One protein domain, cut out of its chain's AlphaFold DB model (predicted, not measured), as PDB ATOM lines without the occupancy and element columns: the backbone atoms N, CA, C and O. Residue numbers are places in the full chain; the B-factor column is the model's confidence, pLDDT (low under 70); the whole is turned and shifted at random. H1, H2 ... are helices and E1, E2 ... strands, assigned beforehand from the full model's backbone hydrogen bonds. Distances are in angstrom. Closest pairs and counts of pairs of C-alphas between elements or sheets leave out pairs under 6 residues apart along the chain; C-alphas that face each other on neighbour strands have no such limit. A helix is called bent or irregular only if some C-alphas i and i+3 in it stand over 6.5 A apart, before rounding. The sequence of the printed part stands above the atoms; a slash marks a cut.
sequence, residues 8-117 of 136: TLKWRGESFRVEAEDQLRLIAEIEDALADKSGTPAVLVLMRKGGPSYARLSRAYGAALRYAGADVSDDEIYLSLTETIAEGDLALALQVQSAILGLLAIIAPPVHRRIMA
ATOM      1  N   THR A   8     117.043 109.214  17.371       90.06
ATOM      2  CA  THR A   8     118.510 109.193  17.375       90.06
ATOM      3  C   THR A   8     119.007 109.101  18.809       90.06
ATOM      4  O   THR A   8     118.742 109.984  19.622       90.06
ATOM      5  N   LEU A   9     119.738 108.033  19.105       90.06
ATOM      6  CA  LEU A   9     120.450 107.815  20.356       90.06
ATOM      7  C   LEU A   9     121.878 108.326  20.204       90.06
ATOM      8  O   LEU A   9     122.471 108.199  19.135       90.06
ATOM      9  N   LYS A  10     122.439 108.890  21.269       88.56
ATOM     10  CA  LYS A  10     123.837 109.317  21.291       88.56
ATOM     11  C   LYS A  10     124.574 108.630  22.414       88.56
ATOM     12  O   LYS A  10     124.123 108.703  23.549       88.56
ATOM     13  N   TRP A  11     125.718 108.035  22.108       88.62
ATOM     14  CA  TRP A  11     126.558 107.362  23.088       88.62
ATOM     15  C   TRP A  11     128.029 107.596  22.772       88.62
ATOM     16  O   TRP A  11     128.444 107.399  21.637       88.62
ATOM     17  N   ARG A  12     128.806 108.070  23.758       86.75
ATOM     18  CA  ARG A  12     130.252 108.362  23.630       86.75
ATOM     19  C   ARG A  12     130.644 109.156  22.367       86.75
ATOM     20  O   ARG A  12     131.698 108.947  21.784       86.75
ATOM     21  N   GLY A  13     129.798 110.107  21.965       86.31
ATOM     22  CA  GLY A  13     130.017 110.952  20.782       86.31
ATOM     23  C   GLY A  13     129.520 110.349  19.463       86.31
ATOM     24  O   GLY A  13     129.438 111.065  18.467       86.31
ATOM     25  N   GLU A  14     129.105 109.087  19.461       90.44
ATOM     26  CA  GLU A  14     128.504 108.413  18.314       90.44
ATOM     27  C   GLU A  14     126.981 108.573  18.309       90.44
ATOM     28  O   GLU A  14     126.355 108.786  19.351       90.44
ATOM     29  N   SER A  15     126.380 108.522  17.119       91.69
ATOM     30  CA  SER A  15     124.934 108.661  16.920       91.69
ATOM     31  C   SER A  15     124.371 107.426  16.233       91.69
ATOM     32  O   SER A  15     124.806 107.068  15.143       91.69
ATOM     33  N   PHE A  16     123.361 106.826  16.852       92.69
ATOM     34  CA  PHE A  16     122.692 105.617  16.389       92.69
ATOM     35  C   PHE A  16     121.237 105.944  16.083       92.69
ATOM     36  O   PHE A  16     120.554 106.575  16.891       92.69
ATOM     37  N   ARG A  17     120.754 105.553  14.906       93.12
ATOM     38  CA  ARG A  17     119.417 105.918  14.432       93.12
ATOM     39  C   ARG A  17     118.535 104.684  14.340       93.12
ATOM     40  O   ARG A  17     118.935 103.687  13.754       93.12
ATOM     41  N   VAL A  18     117.323 104.790  14.879       92.38
ATOM     42  CA  VAL A  18     116.280 103.770  14.740       92.38
ATOM     43  C   VAL A  18     115.130 104.355  13.940       92.38
ATOM     44  O   VAL A  18     114.546 105.379  14.314       92.38
ATOM     45  N   GLU A  19     114.809 103.706  12.824       93.44
ATOM     46  CA  GLU A  19     113.730 104.133  11.942       93.44
ATOM     47  C   GLU A  19     112.353 103.911  12.583       93.44
ATOM     48  O   GLU A  19     112.167 103.083  13.476       93.44
ATOM     49  N   ALA A  20     111.362 104.680  12.130       91.44
ATOM     50  CA  ALA A  20     110.016 104.665  12.709       91.44
ATOM     51  C   ALA A  20     109.337 103.283  12.654       91.44
ATOM     52  O   ALA A  20     108.508 102.964  13.503       91.44
ATOM     53  N   GLU A  21     109.688 102.468  11.661       91.88
ATOM     54  CA  GLU A  21     109.126 101.131  11.427       91.88
ATOM     55  C   GLU A  21     109.574 100.111  12.482       91.88
ATOM     56  O   GLU A  21     108.861  99.149  12.761       91.88
ATOM     57  N   ASP A  22     110.714 100.372  13.119       92.44
ATOM     58  CA  ASP A  22     111.350  99.495  14.098       92.44
ATOM     59  C   ASP A  22     111.125  99.948  15.548       92.44
ATOM     60  O   ASP A  22     111.527  99.267  16.493       92.44
ATOM     61  N   GLN A  23     110.435 101.069  15.759       91.56
ATOM     62  CA  GLN A  23     110.265 101.635  17.097       91.56
ATOM     63  C   GLN A  23     109.459 100.774  18.046       91.56
ATOM     64  O   GLN A  23     109.790 100.717  19.222       91.56
ATOM     65  N   LEU A  24     108.422 100.083  17.574       92.56
ATOM     66  CA  LEU A  24     107.627  99.254  18.478       92.56
ATOM     67  C   LEU A  24     108.449  98.086  19.045       92.56
ATOM     68  O   LEU A  24     108.280  97.723  20.205       92.56
ATOM     69  N   ARG A  25     109.370  97.534  18.246       94.88
ATOM     70  CA  ARG A  25     110.305  96.494  18.692       94.88
ATOM     71  C   ARG A  25     111.334  97.062  19.665       94.88
ATOM     72  O   ARG A  25     111.534  96.481  20.721       94.88
ATOM     73  N   LEU A  26     111.897  98.233  19.359       95.50
ATOM     74  CA  LEU A  26     112.762  98.963  20.288       95.50
ATOM     75  C   LEU A  26     112.071  99.214  21.640       95.50
ATOM     76  O   LEU A  26     112.677  99.021  22.689       95.50
ATOM     77  N   ILE A  27     110.804  99.641  21.623       94.94
ATOM     78  CA  ILE A  27     110.020  99.879  22.841       94.94
ATOM     79  C   ILE A  27     109.891  98.584  23.642       94.94
ATOM     80  O   ILE A  27     110.166  98.614  24.835       94.94
ATOM     81  N   ALA A  28     109.549  97.462  23.004       95.06
ATOM     82  CA  ALA A  28     109.434  96.174  23.689       95.06
ATOM     83  C   ALA A  28     110.740  95.775  24.405       95.06
ATOM     84  O   ALA A  28     110.708  95.444  25.587       95.06
ATOM     85  N   GLU A  29     111.892  95.914  23.741       96.19
ATOM     86  CA  GLU A  29     113.208  95.631  24.341       96.19
ATOM     87  C   GLU A  29     113.500  96.521  25.564       96.19
ATOM     88  O   GLU A  29     114.022  96.067  26.586       96.19
ATOM     89  N   ILE A  30     113.139  97.807  25.486       95.88
ATOM     90  CA  ILE A  30     113.299  98.754  26.598       95.88
ATOM     91  C   ILE A  30     112.361  98.399  27.758       95.88
ATOM     92  O   ILE A  30     112.775  98.441  28.920       95.88
ATOM     93  N   GLU A  31     111.101  98.077  27.467       95.06
ATOM     94  CA  GLU A  31     110.109  97.728  28.484       95.06
ATOM     95  C   GLU A  31     110.491  96.445  29.220       95.06
ATOM     96  O   GLU A  31     110.466  96.434  30.452       95.06
ATOM     97  N   ASP A  32     110.948  95.417  28.505       94.62
ATOM     98  CA  ASP A  32     111.429  94.166  29.098       94.62
ATOM     99  C   ASP A  32     112.641  94.391  30.014       94.62
ATOM    100  O   ASP A  32     112.763  93.777  31.080       94.62
ATOM    101  N   ALA A  33     113.529  95.321  29.654       94.94
ATOM    102  CA  ALA A  33     114.675  95.686  30.483       94.94
ATOM    103  C   ALA A  33     114.288  96.501  31.735       94.94
ATOM    104  O   ALA A  33     114.919  96.362  32.792       94.94
ATOM    105  N   LEU A  34     113.257  97.347  31.633       93.25
ATOM    106  CA  LEU A  34     112.730  98.145  32.748       93.25
ATOM    107  C   LEU A  34     111.767  97.369  33.643       93.25
ATOM    108  O   LEU A  34     111.548  97.788  34.786       93.25
ATOM    109  N   ALA A  35     111.227  96.255  33.154       88.69
ATOM    110  CA  ALA A  35     110.246  95.459  33.857       88.69
ATOM    111  C   ALA A  35     110.723  95.071  35.266       88.69
ATOM    112  O   ALA A  35     111.886  94.740  35.552       88.69
ATOM    113  N   ASP A  36     109.777  95.099  36.193       80.62
ATOM    114  CA  ASP A  36     109.932  94.514  37.509       80.62
ATOM    115  C   ASP A  36     108.810  93.503  37.769       80.62
ATOM    116  O   ASP A  36     107.872  93.346  36.986       80.62
ATOM    117  N   LYS A  37     108.908  92.777  38.886       80.75
ATOM    118  CA  LYS A  37     107.921  91.748  39.247       80.75
ATOM    119  C   LYS A  37     106.529  92.322  39.549       80.75
ATOM    120  O   LYS A  37     105.616  91.544  39.798       80.75
ATOM    121  N   SER A  38     106.372  93.647  39.586       79.69
ATOM    122  CA  SER A  38     105.107  94.298  39.929       79.69
ATOM    123  C   SER A  38     104.209  94.550  38.718       79.69
ATOM    124  O   SER A  38     103.050  94.908  38.904       79.69
ATOM    125  N   GLY A  39     104.718  94.366  37.492       84.44
ATOM    126  CA  GLY A  39     103.969  94.675  36.269       84.44
ATOM    127  C   GLY A  39     103.759  96.177  36.057       84.44
ATOM    128  O   GLY A  39     102.848  96.576  35.335       84.44
ATOM    129  N   THR A  40     104.571  97.018  36.706       89.12
ATOM    130  CA  THR A  40     104.481  98.472  36.556       89.12
ATOM    131  C   THR A  40     104.895  98.876  35.134       89.12
ATOM    132  O   THR A  40     105.990  98.510  34.705       89.12
ATOM    133  N   PRO A  41     104.076  99.668  34.414       90.62
ATOM    134  CA  PRO A  41     104.442 100.203  33.105       90.62
ATOM    135  C   PRO A  41     105.773 100.964  33.135       90.62
ATOM    136  O   PRO A  41     106.014 101.765  34.045       90.62
ATOM    137  N   ALA A  42     106.607 100.782  32.109       91.56
ATOM    138  CA  ALA A  42     107.953 101.359  32.037       91.56
ATOM    139  C   ALA A  42     107.972 102.887  32.224       91.56
ATOM    140  O   ALA A  42     108.830 103.420  32.930       91.56
ATOM    141  N   VAL A  43     106.977 103.595  31.683       91.00
ATOM    142  CA  VAL A  43     106.822 105.047  31.876       91.00
ATOM    143  C   VAL A  43     106.713 105.435  33.357       91.00
ATOM    144  O   VAL A  43     107.346 106.394  33.794       91.00
ATOM    145  N   LEU A  44     105.980 104.663  34.165       91.50
ATOM    146  CA  LEU A  44     105.835 104.924  35.599       91.50
ATOM    147  C   LEU A  44     107.111 104.561  36.362       91.50
ATOM    148  O   LEU A  44     107.478 105.260  37.308       91.50
ATOM    149  N   VAL A  45     107.819 103.512  35.930       92.44
ATOM    150  CA  VAL A  45     109.134 103.154  36.483       92.44
ATOM    151  C   VAL A  45     110.139 104.291  36.282       92.44
ATOM    152  O   VAL A  45     110.875 104.616  37.213       92.44
ATOM    153  N   LEU A  46     110.152 104.918  35.101       91.06
ATOM    154  CA  LEU A  46     111.042 106.039  34.783       91.06
ATOM    155  C   LEU A  46     110.687 107.324  35.542       91.06
ATOM    156  O   LEU A  46     111.586 108.057  35.942       91.06
ATOM    157  N   MET A  47     109.398 107.596  35.759       89.56
ATOM    158  CA  MET A  47     108.933 108.855  36.360       89.56
ATOM    159  C   MET A  47     108.852 108.849  37.893       89.56
ATOM    160  O   MET A  47     108.663 109.904  38.500       89.56
ATOM    161  N   ARG A  48     108.954 107.688  38.551       89.56
ATOM    162  CA  ARG A  48     108.860 107.622  40.018       89.56
ATOM    163  C   ARG A  48     110.024 108.354  40.691       89.56
ATOM    164  O   ARG A  48     111.134 108.414  40.168       89.56
ATOM    165  N   LYS A  49     109.802 108.831  41.919       83.50
ATOM    166  CA  LYS A  49     110.862 109.434  42.739       83.50
ATOM    167  C   LYS A  49     112.016 108.437  42.921       83.50
ATOM    168  O   LYS A  49     111.804 107.333  43.413       83.50
ATOM    169  N   GLY A  50     113.222 108.838  42.518       81.88
ATOM    170  CA  GLY A  50     114.422 107.993  42.539       81.88
ATOM    171  C   GLY A  50     114.609 107.087  41.313       81.88
ATOM    172  O   GLY A  50     115.659 106.468  41.201       81.88
ATOM    173  N   GLY A  51     113.639 107.028  40.391       86.44
ATOM    174  CA  GLY A  51     113.750 106.307  39.119       86.44
ATOM    175  C   GLY A  51     113.934 104.783  39.245       86.44
ATOM    176  O   GLY A  51     113.733 104.188  40.317       86.44
ATOM    177  N   PRO A  52     114.274 104.091  38.143       91.06
ATOM    178  CA  PRO A  52     114.761 102.718  38.201       91.06
ATOM    179  C   PRO A  52     116.126 102.654  38.902       91.06
ATOM    180  O   PRO A  52     116.889 103.613  38.920       91.06
ATOM    181  N   SER A  53     116.478 101.479  39.429       91.69
ATOM    182  CA  SER A  53     117.861 101.206  39.847       91.69
ATOM    183  C   SER A  53     118.824 101.412  38.674       91.69
ATOM    184  O   SER A  53     118.477 101.002  37.563       91.69
ATOM    185  N   TYR A  54     120.045 101.898  38.919       91.50
ATOM    186  CA  TYR A  54     121.043 102.105  37.860       91.50
ATOM    187  C   TYR A  54     121.282 100.860  37.009       91.50
ATOM    188  O   TYR A  54     121.293 100.973  35.798       91.50
ATOM    189  N   ALA A  55     121.308  99.661  37.598       93.69
ATOM    190  CA  ALA A  55     121.414  98.423  36.824       93.69
ATOM    191  C   ALA A  55     120.281  98.258  35.789       93.69
ATOM    192  O   ALA A  55     120.533  97.888  34.650       93.69
ATOM    193  N   ARG A  56     119.031  98.570  36.150       94.38
ATOM    194  CA  ARG A  56     117.900  98.533  35.202       94.38
ATOM    195  C   ARG A  56     117.986  99.649  34.170       94.38
ATOM    196  O   ARG A  56     117.690  99.407  33.008       94.38
ATOM    197  N   LEU A  57     118.390 100.846  34.589       93.88
ATOM    198  CA  LEU A  57     118.577 101.965  33.672       93.88
ATOM    199  C   LEU A  57     119.646 101.636  32.622       93.88
ATOM    200  O   LEU A  57     119.396 101.815  31.435       93.88
ATOM    201  N   SER A  58     120.784 101.084  33.051       95.00
ATOM    202  CA  SER A  58     121.871 100.634  32.181       95.00
ATOM    203  C   SER A  58     121.416  99.550  31.219       95.00
ATOM    204  O   SER A  58     121.682  99.664  30.031       95.00
ATOM    205  N   ARG A  59     120.665  98.548  31.696       96.44
ATOM    206  CA  ARG A  59     120.100  97.499  30.832       96.44
ATOM    207  C   ARG A  59     119.141  98.058  29.787       96.44
ATOM    208  O   ARG A  59     119.214  97.669  28.632       96.44
ATOM    209  N   ALA A  60     118.254  98.971  30.178       96.62
ATOM    210  CA  ALA A  60     117.274  99.566  29.272       96.62
ATOM    211  C   ALA A  60     117.932 100.451  28.212       96.62
ATOM    212  O   ALA A  60     117.621 100.360  27.027       96.62
ATOM    213  N   TYR A  61     118.884 101.279  28.635       95.00
ATOM    214  CA  TYR A  61     119.642 102.128  27.728       95.00
ATOM    215  C   TYR A  61     120.575 101.311  26.822       95.00
ATOM    216  O   TYR A  61     120.660 101.581  25.628       95.00
ATOM    217  N   GLY A  62     121.196 100.255  27.352       95.50
ATOM    218  CA  GLY A  62     122.009  99.311  26.587       95.50
ATOM    219  C   GLY A  62     121.206  98.516  25.574       95.50
ATOM    220  O   GLY A  62     121.639  98.388  24.433       95.50
ATOM    221  N   ALA A  63     120.009  98.052  25.938       96.69
ATOM    222  CA  ALA A  63     119.085  97.422  25.001       96.69
ATOM    223  C   ALA A  63     118.737  98.376  23.850       96.69
ATOM    224  O   ALA A  63     118.819  97.982  22.689       96.69
ATOM    225  N   ALA A  64     118.451  99.647  24.153       96.19
ATOM    226  CA  ALA A  64     118.171 100.652  23.132       96.19
ATOM    227  C   ALA A  64     119.366 100.897  22.193       96.19
ATOM    228  O   ALA A  64     119.196 100.934  20.975       96.19
ATOM    229  N   LEU A  65     120.574 101.037  22.746       95.56
ATOM    230  CA  LEU A  65     121.797 101.251  21.969       95.56
ATOM    231  C   LEU A  65     122.140 100.045  21.089       95.56
ATOM    232  O   LEU A  65     122.387 100.221  19.897       95.56
ATOM    233  N   ARG A  66     122.090  98.826  21.639       96.88
ATOM    234  CA  ARG A  66     122.336  97.593  20.875       96.88
ATOM    235  C   ARG A  66     121.299  97.377  19.782       96.88
ATOM    236  O   ARG A  66     121.665  97.008  18.672       96.88
ATOM    237  N   TYR A  67     120.026  97.672  20.056       96.69
ATOM    238  CA  TYR A  67     118.975  97.645  19.035       96.69
ATOM    239  C   TYR A  67     119.286  98.610  17.880       96.69
ATOM    240  O   TYR A  67     119.053  98.294  16.717       96.69
ATOM    241  N   ALA A  68     119.858  99.774  18.192       94.56
ATOM    242  CA  ALA A  68     120.283 100.767  17.209       94.56
ATOM    243  C   ALA A  68     121.636 100.450  16.531       94.56
ATOM    244  O   ALA A  68     122.104 101.244  15.713       94.56
ATOM    245  N   GLY A  69     122.256  99.307  16.849       95.00
ATOM    246  CA  GLY A  69     123.494  98.822  16.233       95.00
ATOM    247  C   GLY A  69     124.786  99.172  16.976       95.00
ATOM    248  O   GLY A  69     125.861  98.935  16.433       95.00
ATOM    249  N   ALA A  70     124.714  99.726  18.188       96.06
ATOM    250  CA  ALA A  70     125.904  99.952  19.007       96.06
ATOM    251  C   ALA A  70     126.441  98.633  19.587       96.06
ATOM    252  O   ALA A  70     125.670  97.813  20.089       96.06
ATOM    253  N   ASP A  71     127.762  98.467  19.593       95.88
ATOM    254  CA  ASP A  71     128.431  97.381  20.312       95.88
ATOM    255  C   ASP A  71     128.782  97.863  21.726       95.88
ATOM    256  O   ASP A  71     129.817  98.487  21.946       95.88
ATOM    257  N   VAL A  72     127.840  97.695  22.660       94.81
ATOM    258  CA  VAL A  72     127.988  98.138  24.052       94.81
ATOM    259  C   VAL A  72     127.340  97.153  25.018       94.81
ATOM    260  O   VAL A  72     126.211  96.684  24.807       94.81
ATOM    261  N   SER A  73     128.028  96.864  26.115       96.06
ATOM    262  CA  SER A  73     127.517  95.997  27.170       96.06
ATOM    263  C   SER A  73     126.798  96.773  28.282       96.06
ATOM    264  O   SER A  73     126.935  97.988  28.451       96.06
ATOM    265  N   ASP A  74     125.977  96.067  29.062       94.69
ATOM    266  CA  ASP A  74     125.250  96.685  30.178       94.69
ATOM    267  C   ASP A  74     126.202  97.135  31.298       94.69
ATOM    268  O   ASP A  74     125.940  98.140  31.964       94.69
ATOM    269  N   ASP A  75     127.307  96.411  31.501       95.88
ATOM    270  CA  ASP A  75     128.359  96.747  32.460       95.88
ATOM    271  C   ASP A  75     129.156  97.981  32.034       95.88
ATOM    272  O   ASP A  75     129.402  98.828  32.887       95.88
ATOM    273  N   GLU A  76     129.457  98.171  30.746       93.69
ATOM    274  CA  GLU A  76     130.088  99.408  30.263       93.69
ATOM    275  C   GLU A  76     129.224 100.637  30.554       93.69
ATOM    276  O   GLU A  76     129.716 101.670  31.016       93.69
ATOM    277  N   ILE A  77     127.913 100.529  30.332       92.00
ATOM    278  CA  ILE A  77     126.978 101.620  30.624       92.00
ATOM    279  C   ILE A  77     126.873 101.831  32.130       92.00
ATOM    280  O   ILE A  77     126.901 102.970  32.593       92.00
ATOM    281  N   TYR A  78     126.755 100.762  32.916       92.75
ATOM    282  CA  TYR A  78     126.703 100.866  34.371       92.75
ATOM    283  C   TYR A  78     127.954 101.530  34.941       92.75
ATOM    284  O   TYR A  78     127.833 102.472  35.723       92.75
ATOM    285  N   LEU A  79     129.136 101.091  34.504       91.81
ATOM    286  CA  LEU A  79     130.408 101.665  34.921       91.81
ATOM    287  C   LEU A  79     130.480 103.140  34.557       91.81
ATOM    288  O   LEU A  79     130.766 103.935  35.444       91.81
ATOM    289  N   SER A  80     130.078 103.525  33.342       87.38
ATOM    290  CA  SER A  80     130.046 104.940  32.947       87.38
ATOM    291  C   SER A  80     129.154 105.805  33.844       87.38
ATOM    292  O   SER A  80     129.461 106.968  34.068       87.38
ATOM    293  N   LEU A  81     128.045 105.252  34.361       84.56
ATOM    294  CA  LEU A  81     127.188 105.961  35.306       84.56
ATOM    295  C   LEU A  81     127.874 106.039  36.671       84.56
ATOM    296  O   LEU A  81     127.782 107.045  37.356       84.56
ATOM    297  N   THR A  82     128.567 104.992  37.111       83.69
ATOM    298  CA  THR A  82     129.213 105.000  38.430       83.69
ATOM    299  C   THR A  82     130.552 105.735  38.477       83.69
ATOM    300  O   THR A  82     130.907 106.255  39.531       83.69
ATOM    301  N   GLU A  83     131.277 105.839  37.367       83.44
ATOM    302  CA  GLU A  83     132.526 106.605  37.261       83.44
ATOM    303  C   GLU A  83     132.275 108.086  37.568       83.44
ATOM    304  O   GLU A  83     132.972 108.673  38.392       83.44
ATOM    305  N   THR A  84     131.173 108.647  37.065       73.50
ATOM    306  CA  THR A  84     130.772 110.029  37.369       73.50
ATOM    307  C   THR A  84     130.433 110.247  38.853       73.50
ATOM    308  O   THR A  84     130.608 111.350  39.369       73.50
ATOM    309  N   ILE A  85     129.983 109.209  39.581       73.12
ATOM    310  CA  ILE A  85     129.818 109.276  41.051       73.12
ATOM    311  C   ILE A  85     131.181 109.445  41.720       73.12
ATOM    312  O   ILE A  85     131.327 110.266  42.624       73.12
ATOM    313  N   ALA A  86     132.158 108.633  41.309       73.00
ATOM    314  CA  ALA A  86     133.488 108.620  41.910       73.00
ATOM    315  C   ALA A  86     134.225 109.952  41.697       73.00
ATOM    316  O   ALA A  86     134.990 110.377  42.561       73.00
ATOM    317  N   GLU A  87     133.938 110.632  40.588       78.00
ATOM    318  CA  GLU A  87     134.467 111.957  40.258       78.00
ATOM    319  C   GLU A  87     133.795 113.098  41.049       78.00
ATOM    320  O   GLU A  87     134.285 114.226  41.039       78.00
ATOM    321  N   GLY A  88     132.714 112.815  41.788       65.75
ATOM    322  CA  GLY A  88     132.020 113.794  42.631       65.75
ATOM    323  C   GLY A  88     131.263 114.868  41.845       65.75
ATOM    324  O   GLY A  88     130.971 115.933  42.394       65.75
ATOM    325  N   ASP A  89     130.953 114.608  40.575       67.88
ATOM    326  CA  ASP A  89     130.398 115.595  39.655       67.88
ATOM    327  C   ASP A  89     128.855 115.565  39.631       67.88
ATOM    328  O   ASP A  89     128.205 114.514  39.557       67.88
ATOM    329  N   LEU A  90     128.250 116.756  39.620       70.12
ATOM    330  CA  LEU A  90     126.831 116.978  39.329       70.12
ATOM    331  C   LEU A  90     126.433 116.414  37.947       70.12
ATOM    332  O   LEU A  90     125.249 116.166  37.690       70.12
ATOM    333  N   ALA A  91     127.417 116.167  37.077       72.88
ATOM    334  CA  ALA A  91     127.274 115.501  35.788       72.88
ATOM    335  C   ALA A  91     126.540 114.154  35.865       72.88
ATOM    336  O   ALA A  91     125.802 113.828  34.937       72.88
ATOM    337  N   LEU A  92     126.633 113.410  36.974       74.94
ATOM    338  CA  LEU A  92     125.914 112.142  37.106       74.94
ATOM    339  C   LEU A  92     124.404 112.339  37.025       74.94
ATOM    340  O   LEU A  92     123.708 111.623  36.307       74.94
ATOM    341  N   ALA A  93     123.887 113.286  37.810       71.75
ATOM    342  CA  ALA A  93     122.459 113.546  37.866       71.75
ATOM    343  C   ALA A  93     121.952 113.980  36.486       71.75
ATOM    344  O   ALA A  93     120.886 113.543  36.059       71.75
ATOM    345  N   LEU A  94     122.755 114.765  35.760       79.69
ATOM    346  CA  LEU A  94     122.471 115.175  34.387       79.69
ATOM    347  C   LEU A  94     122.500 113.994  33.409       79.69
ATOM    348  O   LEU A  94     121.611 113.890  32.570       79.69
ATOM    349  N   GLN A  95     123.462 113.080  33.532       79.69
ATOM    350  CA  GLN A  95     123.588 111.908  32.664       79.69
ATOM    351  C   GLN A  95     122.460 110.900  32.903       79.69
ATOM    352  O   GLN A  95     121.831 110.440  31.950       79.69
ATOM    353  N   VAL A  96     122.130 110.619  34.167       81.31
ATOM    354  CA  VAL A  96     120.980 109.785  34.548       81.31
ATOM    355  C   VAL A  96     119.678 110.416  34.055       81.31
ATOM    356  O   VAL A  96     118.855 109.729  33.451       81.31
ATOM    357  N   GLN A  97     119.498 111.724  34.254       84.31
ATOM    358  CA  GLN A  97     118.315 112.437  33.776       84.31
ATOM    359  C   GLN A  97     118.233 112.429  32.245       84.31
ATOM    360  O   GLN A  97     117.151 112.231  31.697       84.31
ATOM    361  N   SER A  98     119.356 112.595  31.546       83.94
ATOM    362  CA  SER A  98     119.428 112.521  30.086       83.94
ATOM    363  C   SER A  98     119.059 111.128  29.575       83.94
ATOM    364  O   SER A  98     118.248 111.018  28.656       83.94
ATOM    365  N   ALA A  99     119.553 110.066  30.219       85.38
ATOM    366  CA  ALA A  99     119.184 108.690  29.892       85.38
ATOM    367  C   ALA A  99     117.681 108.442  30.103       85.38
ATOM    368  O   ALA A  99     117.016 107.904  29.219       85.38
ATOM    369  N   ILE A 100     117.116 108.894  31.229       87.44
ATOM    370  CA  ILE A 100     115.673 108.800  31.505       87.44
ATOM    371  C   ILE A 100     114.861 109.557  30.448       87.44
ATOM    372  O   ILE A 100     113.897 109.013  29.910       87.44
ATOM    373  N   LEU A 101     115.244 110.795  30.124       88.06
ATOM    374  CA  LEU A 101     114.565 111.602  29.109       88.06
ATOM    375  C   LEU A 101     114.660 110.969  27.718       88.06
ATOM    376  O   LEU A 101     113.665 110.980  26.997       88.06
ATOM    377  N   GLY A 102     115.810 110.393  27.368       87.62
ATOM    378  CA  GLY A 102     116.012 109.662  26.119       87.62
ATOM    379  C   GLY A 102     115.114 108.431  26.021       87.62
ATOM    380  O   GLY A 102     114.421 108.261  25.024       87.62
ATOM    381  N   LEU A 103     115.039 107.622  27.082       91.94
ATOM    382  CA  LEU A 103     114.126 106.475  27.131       91.94
ATOM    383  C   LEU A 103     112.657 106.918  27.051       91.94
ATOM    384  O   LEU A 103     111.886 106.332  26.294       91.94
ATOM    385  N   LEU A 104     112.269 107.992  27.751       90.31
ATOM    386  CA  LEU A 104     110.919 108.567  27.668       90.31
ATOM    387  C   LEU A 104     110.576 109.076  26.265       90.31
ATOM    388  O   LEU A 104     109.434 108.922  25.836       90.31
ATOM    389  N   ALA A 105     111.538 109.662  25.546       89.19
ATOM    390  CA  ALA A 105     111.338 110.115  24.170       89.19
ATOM    391  C   ALA A 105     110.967 108.961  23.229       89.19
ATOM    392  O   ALA A 105     110.236 109.180  22.265       89.19
ATOM    393  N   ILE A 106     111.428 107.746  23.537       90.88
ATOM    394  CA  ILE A 106     111.170 106.531  22.759       90.88
ATOM    395  C   ILE A 106     109.850 105.882  23.188       90.88
ATOM    396  O   ILE A 106     108.972 105.672  22.355       90.88
ATOM    397  N   ILE A 107     109.685 105.577  24.482       92.38
ATOM    398  CA  ILE A 107     108.547 104.770  24.965       92.38
ATOM    399  C   ILE A 107     107.270 105.584  25.183       92.38
ATOM    400  O   ILE A 107     106.169 105.040  25.174       92.38
ATOM    401  N   ALA A 108     107.395 106.894  25.399       88.81
ATOM    402  CA  ALA A 108     106.265 107.777  25.649       88.81
ATOM    403  C   ALA A 108     106.465 109.159  24.992       88.81
ATOM    404  O   ALA A 108     106.473 110.177  25.697       88.81
ATOM    405  N   PRO A 109     106.552 109.248  23.645       85.81
ATOM    406  CA  PRO A 109     106.826 110.510  22.953       85.81
ATOM    407  C   PRO A 109     105.890 111.671  23.345       85.81
ATOM    408  O   PRO A 109     106.377 112.781  23.563       85.81
ATOM    409  N   PRO A 110     104.560 111.477  23.510       86.62
ATOM    410  CA  PRO A 110     103.677 112.551  23.972       86.62
ATOM    411  C   PRO A 110     104.006 113.057  25.381       86.62
ATOM    412  O   PRO A 110     103.854 114.246  25.651       86.62
ATOM    413  N   VAL A 111     104.447 112.168  26.278       85.50
ATOM    414  CA  VAL A 111     104.844 112.527  27.646       85.50
ATOM    415  C   VAL A 111     106.143 113.318  27.605       85.50
ATOM    416  O   VAL A 111     106.201 114.409  28.164       85.50
ATOM    417  N   HIS A 112     107.144 112.824  26.874       86.00
ATOM    418  CA  HIS A 112     108.411 113.527  26.685       86.00
ATOM    419  C   HIS A 112     108.206 114.937  26.109       86.00
ATOM    420  O   HIS A 112     108.732 115.902  26.660       86.00
ATOM    421  N   ARG A 113     107.363 115.091  25.076       85.94
ATOM    422  CA  ARG A 113     107.030 116.407  24.499       85.94
ATOM    423  C   ARG A 113     106.411 117.369  25.510       85.94
ATOM    424  O   ARG A 113     106.744 118.543  25.486       85.94
ATOM    425  N   ARG A 114     105.536 116.893  26.403       87.38
ATOM    426  CA  ARG A 114     104.945 117.734  27.460       87.38
ATOM    427  C   ARG A 114     105.960 118.155  28.519       87.38
ATOM    428  O   ARG A 114     105.840 119.248  29.048       87.38
ATOM    429  N   ILE A 115     106.940 117.302  28.824       83.19
ATOM    430  CA  ILE A 115     108.021 117.620  29.771       83.19
ATOM    431  C   ILE A 115     109.004 118.630  29.158       83.19
ATOM    432  O   ILE A 115     109.531 119.475  29.872       83.19
ATOM    433  N   MET A 116     109.257 118.537  27.848       82.94
ATOM    434  CA  MET A 116     110.177 119.419  27.117       82.94
ATOM    435  C   MET A 116     109.535 120.706  26.596       82.94
ATOM    436  O   MET A 116     110.257 121.597  26.153       82.94
ATOM    437  N   ALA A 117     108.204 120.811  26.614       79.00
ATOM    438  CA  ALA A 117     107.529 122.043  26.243       79.00
ATOM    439  C   ALA A 117     107.987 123.162  27.196       79.00
ATOM    440  O   ALA A 117     107.924 122.970  28.415       79.00
TER     441      ALA A 117
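AT A GLANCE: This is residues 8 to 117 of the 136 residues of an uncharacterized protein of Rhodovulum marinum (UniProt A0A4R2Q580). A long helix, H5, runs through a rounded helical body: H1 and H3, side by side and antiparallel, pack across it, H4 and H6 fold against its two ends, and short H2 covers another side. A small two-stranded hairpin, E1 and E2, packs by the last half of H3. The 110 residues, mostly helix by class, hold E1, E2, then H1 to H6; the strands are antiparallel. The whole is compact, with a radius of gyration of the C-alphas of 13.3 A and spans of 39 by 33 by 30 A.

IN THESE COORDINATES: E1, residues 8 to 11, begins at C-alpha 8 (118.510, 109.193, 17.375); E2 is residues 14 to 18. H1, residues 20 to 34, 21.2 A, is irregular: C-alphas 21 and 24 are 7.4 A apart. H2 is residues 42 to 47, H3 54 to 67, 19.5 A, H4 74 to 86, 18.7 A, and H5 91 to 107, 24.1 A. H6, residues 109 to 116, ends at C-alpha 116 (110.177, 119.419, 27.117).

HOW THE PARTS SIT: H5 is the hub, touching the other five helices, among them H3 at a steep tilt of 52 degrees, closest C-alphas Tyr 61 and Ala 99, 6.9 A. H1 touches H3 at a shallow tilt of 24 degrees, opposite ways, closest C-alphas Ala 33 and Ala 60, 4.8 A. H4 and H5 form a helical hairpin, as do H5 and H6. H2 and H3 are apart. In the hairpin E1 and E2, N 9 and O 16 are 2.8 A apart, within hydrogen-bond range. Every O i to N i+4 pair is within range in H2, H3, H5 and H6, against 9 of 11 in H1 and 7 of 9 in H4.

THE WHOLE: The two farthest C-alphas, of Glu 21 and Gly 88, are 40.7 A apart. The printed part has no cut and no long link. Residues 88 to 89 are under pLDDT 70.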